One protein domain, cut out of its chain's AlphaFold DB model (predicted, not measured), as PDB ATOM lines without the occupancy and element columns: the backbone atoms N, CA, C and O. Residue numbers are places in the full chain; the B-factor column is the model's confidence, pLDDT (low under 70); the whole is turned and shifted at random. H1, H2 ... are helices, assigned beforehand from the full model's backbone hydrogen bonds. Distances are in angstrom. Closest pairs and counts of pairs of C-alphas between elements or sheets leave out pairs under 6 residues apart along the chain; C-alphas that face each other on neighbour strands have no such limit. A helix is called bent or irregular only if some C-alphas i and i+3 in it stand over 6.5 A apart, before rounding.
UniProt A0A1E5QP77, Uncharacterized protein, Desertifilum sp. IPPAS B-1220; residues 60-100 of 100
ATOM      1  N   GLU A  60     -20.019  35.861 141.170       80.38
ATOM      2  CA  GLU A  60     -21.221  35.597 141.970       80.38
ATOM      3  C   GLU A  60     -22.504  35.647 141.138       80.38
ATOM      4  O   GLU A  60     -23.392  34.813 141.323       80.38
ATOM      5  N   GLU A  61     -22.612  36.604 140.219       83.56
ATOM      6  CA  GLU A  61     -23.775  36.746 139.340       83.56
ATOM      7  C   GLU A  61     -23.895  35.536 138.409       83.56
ATOM      8  O   GLU A  61     -24.962  34.925 138.304       83.56
ATOM      9  N   ARG A  62     -22.772  35.107 137.821       79.44
ATOM     10  CA  ARG A  62     -22.696  33.886 137.007       79.44
ATOM     11  C   ARG A  62     -23.061  32.648 137.817       79.44
ATOM     12  O   ARG A  62     -23.845  31.824 137.350       79.44
ATOM     13  N   ARG A  63     -22.559  32.532 139.049       82.12
ATOM     14  CA  ARG A  63     -22.882  31.422 139.957       82.12
ATOM     15  C   ARG A  63     -24.376  31.371 140.290       82.12
ATOM     16  O   ARG A  63     -24.946  30.284 140.318       82.12
ATOM     17  N   LYS A  64     -25.022  32.522 140.504       85.62
ATOM     18  CA  LYS A  64     -26.476  32.615 140.736       85.62
ATOM     19  C   LYS A  64     -27.299  32.183 139.517       85.62
ATOM     20  O   LYS A  64     -28.406  31.686 139.699       85.62
ATOM     21  N   ALA A  65     -26.760  32.314 138.304       86.50
ATOM     22  CA  ALA A  65     -27.409  31.860 137.070       86.50
ATOM     23  C   ALA A  65     -27.269  30.345 136.807       86.50
ATOM     24  O   ALA A  65     -28.050  29.783 136.039       86.50
ATOM     25  N   VAL A  66     -26.319  29.651 137.454       87.88
ATOM     26  CA  VAL A  66     -26.071  28.209 137.236       87.88
ATOM     27  C   VAL A  66     -27.319  27.337 137.452       87.88
ATOM     28  O   VAL A  66     -27.597  26.512 136.584       87.88
ATOM     29  N   PRO A  67     -28.121  27.503 138.525       90.62
ATOM     30  CA  PRO A  67     -29.326  26.693 138.716       90.62
ATOM     31  C   PRO A  67     -30.348  26.843 137.583       90.62
ATOM     32  O   PRO A  67     -30.984  25.865 137.200       90.62
ATOM     33  N   GLN A  68     -30.483  28.047 137.015       90.00
ATOM     34  CA  GLN A  68     -31.389  28.298 135.890       90.00
ATOM     35  C   GLN A  68     -30.886  27.611 134.616       90.00
ATOM     36  O   GLN A  68     -31.647  26.912 133.953       90.00
ATOM     37  N   LEU A  69     -29.586  27.724 134.329       88.75
ATOM     38  CA  LEU A  69     -28.960  27.044 133.193       88.75
ATOM     39  C   LEU A  69     -29.099  25.519 133.284       88.75
ATOM     40  O   LEU A  69     -29.381  24.873 132.275       88.75
ATOM     41  N   LEU A  70     -28.939  24.944 134.481       89.81
ATOM     42  CA  LEU A  70     -29.130  23.511 134.711       89.81
ATOM     43  C   LEU A  70     -30.584  23.090 134.480       89.81
ATOM     44  O   LEU A  70     -30.823  22.115 133.770       89.81
ATOM     45  N   ALA A  71     -31.549  23.847 135.003       90.75
ATOM     46  CA  ALA A  71     -32.968  23.569 134.789       90.75
ATOM     47  C   ALA A  71     -33.355  23.635 133.298       90.75
ATOM     48  O   ALA A  71     -34.096  22.781 132.806       90.75
ATOM     49  N   ASP A  72     -32.819  24.606 132.554       91.69
ATOM     50  CA  ASP A  72     -33.065  24.734 131.116       91.69
ATOM     51  C   ASP A  72     -32.368  23.643 130.291       91.69
ATOM     52  O   ASP A  72     -32.888  23.222 129.254       91.69
ATOM     53  N   LEU A  73     -31.196  23.168 130.722       87.56
ATOM     54  CA  LEU A  73     -30.532  22.012 130.117       87.56
ATOM     55  C   LEU A  73     -31.325  20.727 130.357       87.56
ATOM     56  O   LEU A  73     -31.525  19.952 129.424       87.56
ATOM     57  N   GLU A  74     -31.822  20.513 131.575       87.69
ATOM     58  CA  GLU A  74     -32.671  19.364 131.891       87.69
ATOM     59  C   GLU A  74     -33.976  19.379 131.099       87.69
ATOM     60  O   GLU A  74     -34.388  18.337 130.588       87.69
ATOM     61  N   ARG A  75     -34.619  20.547 130.966       88.38
ATOM     62  CA  ARG A  75     -35.828  20.698 130.148       88.38
ATOM     63  C   ARG A  75     -35.542  20.323 128.697       88.38
ATOM     64  O   ARG A  75     -36.203  19.435 128.168       88.38
ATOM     65  N   ARG A  76     -34.497  20.907 128.102       85.31
ATOM     66  CA  ARG A  76     -34.078  20.582 126.730       85.31
ATOM     67  C   ARG A  76     -33.766  19.102 126.565       85.31
ATOM     68  O   ARG A  76     -34.181  18.511 125.581       85.31
ATOM     69  N   ARG A  77     -33.098  18.481 127.542       80.50
ATOM     70  CA  ARG A  77     -32.791  17.045 127.509       80.50
ATOM     71  C   ARG A  77     -34.049  16.176 127.515       80.50
ATOM     72  O   ARG A  77     -34.060  15.146 126.853       80.50
ATOM     73  N   LYS A  78     -35.095  16.574 128.242       82.12
ATOM     74  CA  LYS A  78     -36.392  15.872 128.258       82.12
ATOM     75  C   LYS A  78     -37.177  16.056 126.959       82.12
ATOM     76  O   LYS A  78     -37.956  15.182 126.603       82.12
ATOM     77  N   GLU A  79     -36.972  17.178 126.276       83.69
ATOM     78  CA  GLU A  79     -37.557  17.473 124.964       83.69
ATOM     79  C   GLU A  79     -36.789  16.812 123.808       83.69
ATOM     80  O   GLU A  79     -37.281  16.812 122.678       83.69
ATOM     81  N   LEU A  80     -35.602  16.237 124.062       79.06
ATOM     82  CA  LEU A  80     -34.859  15.531 123.024       79.06
ATOM     83  C   LEU A  80     -35.675  14.331 122.529       79.06
ATOM     84  O   LEU A  80     -36.181  13.549 123.340       79.06
ATOM     85  N   PRO A  81     -35.771  14.148 121.203       77.00
ATOM     86  CA  PRO A  81     -36.442  12.997 120.631       77.00
ATOM     87  C   PRO A  81     -35.829  11.693 121.157       77.00
ATOM     88  O   PRO A  81     -34.621  11.465 121.045       77.00
ATOM     89  N   SER A  82     -36.673  10.832 121.728       70.94
ATOM     90  CA  SER A  82     -36.294   9.510 122.247       70.94
ATOM     91  C   SER A  82     -36.149   8.450 121.152       70.94
ATOM     92  O   SER A  82     -35.721   7.333 121.424       70.94
ATOM     93  N   ASN A  83     -36.507   8.796 119.915       75.94
ATOM     94  CA  ASN A  83     -36.386   7.952 118.728       75.94
ATOM     95  C   ASN A  83     -35.017   8.067 118.032       75.94
ATOM     96  O   ASN A  83     -34.825   7.449 116.988       75.94
ATOM     97  N   ILE A  84     -34.094   8.866 118.573       73.00
ATOM     98  CA  ILE A  84     -32.723   9.006 118.077       73.00
ATOM     99  C   ILE A  84     -31.790   8.391 119.122       73.00
ATOM    100  O   ILE A  84     -31.827   8.778 120.290       73.00
ATOM    101  N   GLU A  85     -30.947   7.443 118.709       72.06
ATOM    102  CA  GLU A  85     -29.831   6.982 119.538       72.06
ATOM    103  C   GLU A  85     -28.779   8.090 119.608       72.06
ATOM    104  O   GLU A  85     -28.030   8.345 118.665       72.06
ATOM    105  N   TRP A  86     -28.753   8.790 120.737       74.75
ATOM    106  CA  TRP A  86     -27.719   9.769 121.031       74.75
ATOM    107  C   TRP A  86     -26.424   9.027 121.333       74.75
ATOM    108  O   TRP A  86     -26.354   8.293 122.319       74.75
ATOM    109  N   LEU A  87     -25.401   9.221 120.499       71.94
ATOM    110  CA  LEU A  87     -24.085   8.652 120.766       71.94
ATOM    111  C   LEU A  87     -23.553   9.186 122.099       71.94
ATOM    112  O   LEU A  87     -23.471  10.399 122.314       71.94
ATOM    113  N   ASP A  88     -23.175   8.274 122.990       76.94
ATOM    114  CA  ASP A  88     -22.537   8.644 124.239       76.94
ATOM    115  C   ASP A  88     -21.129   9.169 123.936       76.94
ATOM    116  O   ASP A  88     -20.251   8.466 123.442       76.94
ATOM    117  N   SER A  89     -20.879  10.437 124.245       78.62
ATOM    118  CA  SER A  89     -19.542  11.022 124.093       78.62
ATOM    119  C   SER A  89     -18.451  10.214 124.813       78.62
ATOM    120  O   SER A  89     -17.303  10.204 124.376       78.62
ATOM    121  N   THR A  90     -18.794   9.489 125.884       77.00
ATOM    122  CA  THR A  90     -17.840   8.641 126.602       77.00
ATOM    123  C   THR A  90     -17.479   7.369 125.838       77.00
ATOM    124  O   THR A  90     -16.354   6.891 125.996       77.00
ATOM    125  N   THR A  91     -18.363   6.838 124.984       80.12
ATOM    126  CA  THR A  91     -18.025   5.704 124.111       80.12
ATOM    127  C   THR A  91     -17.085   6.151 122.999       80.12
ATOM    128  O   THR A  91     -16.057   5.511 122.807       80.12
ATOM    129  N   LEU A  92     -17.331   7.312 122.383       82.94
ATOM    130  CA  LEU A  92     -16.445   7.889 121.360       82.94
ATOM    131  C   LEU A  92     -15.020   8.147 121.870       82.94
ATOM    132  O   LEU A  92     -14.041   7.851 121.190       82.94
ATOM    133  N   ILE A  93     -14.890   8.678 123.088       85.19
ATOM    134  CA  ILE A  93     -13.576   8.936 123.698       85.19
ATOM    135  C   ILE A  93     -12.834   7.623 123.993       85.19
ATOM    136  O   ILE A  93     -11.610   7.571 123.883       85.19
ATOM    137  N   ARG A  94     -13.551   6.557 124.377       84.44
ATOM    138  CA  ARG A  94     -12.944   5.233 124.586       84.44
ATOM    139  C   ARG A  94     -12.492   4.613 123.270       84.44
ATOM    140  O   ARG A  94     -11.378   4.112 123.219       84.44
ATOM    141  N   GLU A  95     -13.304   4.709 122.221       85.44
ATOM    142  CA  GLU A  95     -12.950   4.225 120.883       85.44
ATOM    143  C   GLU A  95     -11.691   4.918 120.331       85.44
ATOM    144  O   GLU A  95     -10.796   4.229 119.849       85.44
ATOM    145  N   ASP A  96     -11.552   6.247 120.463       87.50
ATOM    146  CA  ASP A  96     -10.328   6.968 120.042       87.50
ATOM    147  C   ASP A  96      -9.094   6.570 120.866       87.50
ATOM    148  O   ASP A  96      -7.974   6.517 120.361       87.50
ATOM    149  N   ARG A  97      -9.286   6.272 122.156       86.44
ATOM    150  CA  ARG A  97      -8.195   5.848 123.035       86.44
ATOM    151  C   ARG A  97      -7.735   4.425 122.734       86.44
ATOM    152  O   ARG A  97      -6.537   4.175 122.738       86.44
ATOM    153  N   ASP A  98      -8.672   3.509 122.515       90.00
ATOM    154  CA  ASP A  98      -8.391   2.084 122.331       90.00
ATOM    155  C   ASP A  98      -7.968   1.757 120.876       90.00
ATOM    156  O   ASP A  98      -7.534   0.642 120.592       90.00
ATOM    157  N   SER A  99      -8.062   2.726 119.955       83.50
ATOM    158  CA  SER A  99      -7.590   2.633 118.559       83.50
ATOM    159  C   SER A  99      -6.154   3.139 118.332       83.50
ATOM    160  O   SER A  99      -5.688   3.145 117.189       83.50
ATOM    161  N   ARG A 100      -5.441   3.529 119.398       61.69
ATOM    162  CA  ARG A 100      -4.013   3.896 119.394       61.69
ATOM    163  C   ARG A 100      -3.152   2.801 120.008       61.69
ATOM    164  O   ARG A 100      -2.028   2.613 119.492       61.69
TER     165      ARG A 100
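This is residues 60 to 100 of the 100 residues of an uncharacterized protein of Desertifilum sp. IPPAS B-1220 (UniProt A0A1E5QP77). Picture a wide, open V, nearly flat: the longer helix H1 makes one arm, the shorter helix H2 lies in the other, and the unnamed residues 80 to 88 between them turn at the bottom, near residue 84. The two helices do not meet, and the V has no core. The printed part has 41 residues with two named helices, H1 then H2, and no named strand; the class is all helix. The whole is extended, with a radius of gyration of the C-alphas of 15.7 A, and it spans 43 by 30 by 7 A.

Begin at residue 60, where H1, residues 60 to 79, starts; it has a kink of 31 degrees near residue 68. Look just before that place and you will find H1 irregular, but only just: C-alphas 64 and 67 are 6.9 A apart. After Glu 79 a short link of 9 residues leads to H2, residues 89 to 98. H1 and H2 are apart, with no C-alpha of the one within 8 A of the other. In H2 every O i to N i+4 pair is within hydrogen-bond range; in H1 14 of 16 are.

Find C-alpha 60 at (-21.221, 35.597, 141.970); from there H1 runs 29.7 A to C-alpha 79 at (-37.557, 17.473, 124.964). Then find C-alpha 89 at (-19.542, 11.022, 124.093), where H2 begins; it runs 14.4 A to C-alpha 98 at (-8.391, 2.084, 122.331).

Residues 60 to 100 stand free, of which 60 to 79 belong to H1 and 89 to 98 to H2: each of their C-alphas is more than 10 A from any C-alpha that lies 8 or more residues along the chain from it. The two C-alphas farthest apart are those of Glu 61 and Arg 100, at 43.2 A. The printed part has no cut and ends at residue 100, the chain's last. The mean pLDDT of the printed part is 82.4, and residue 100 alone is under 70.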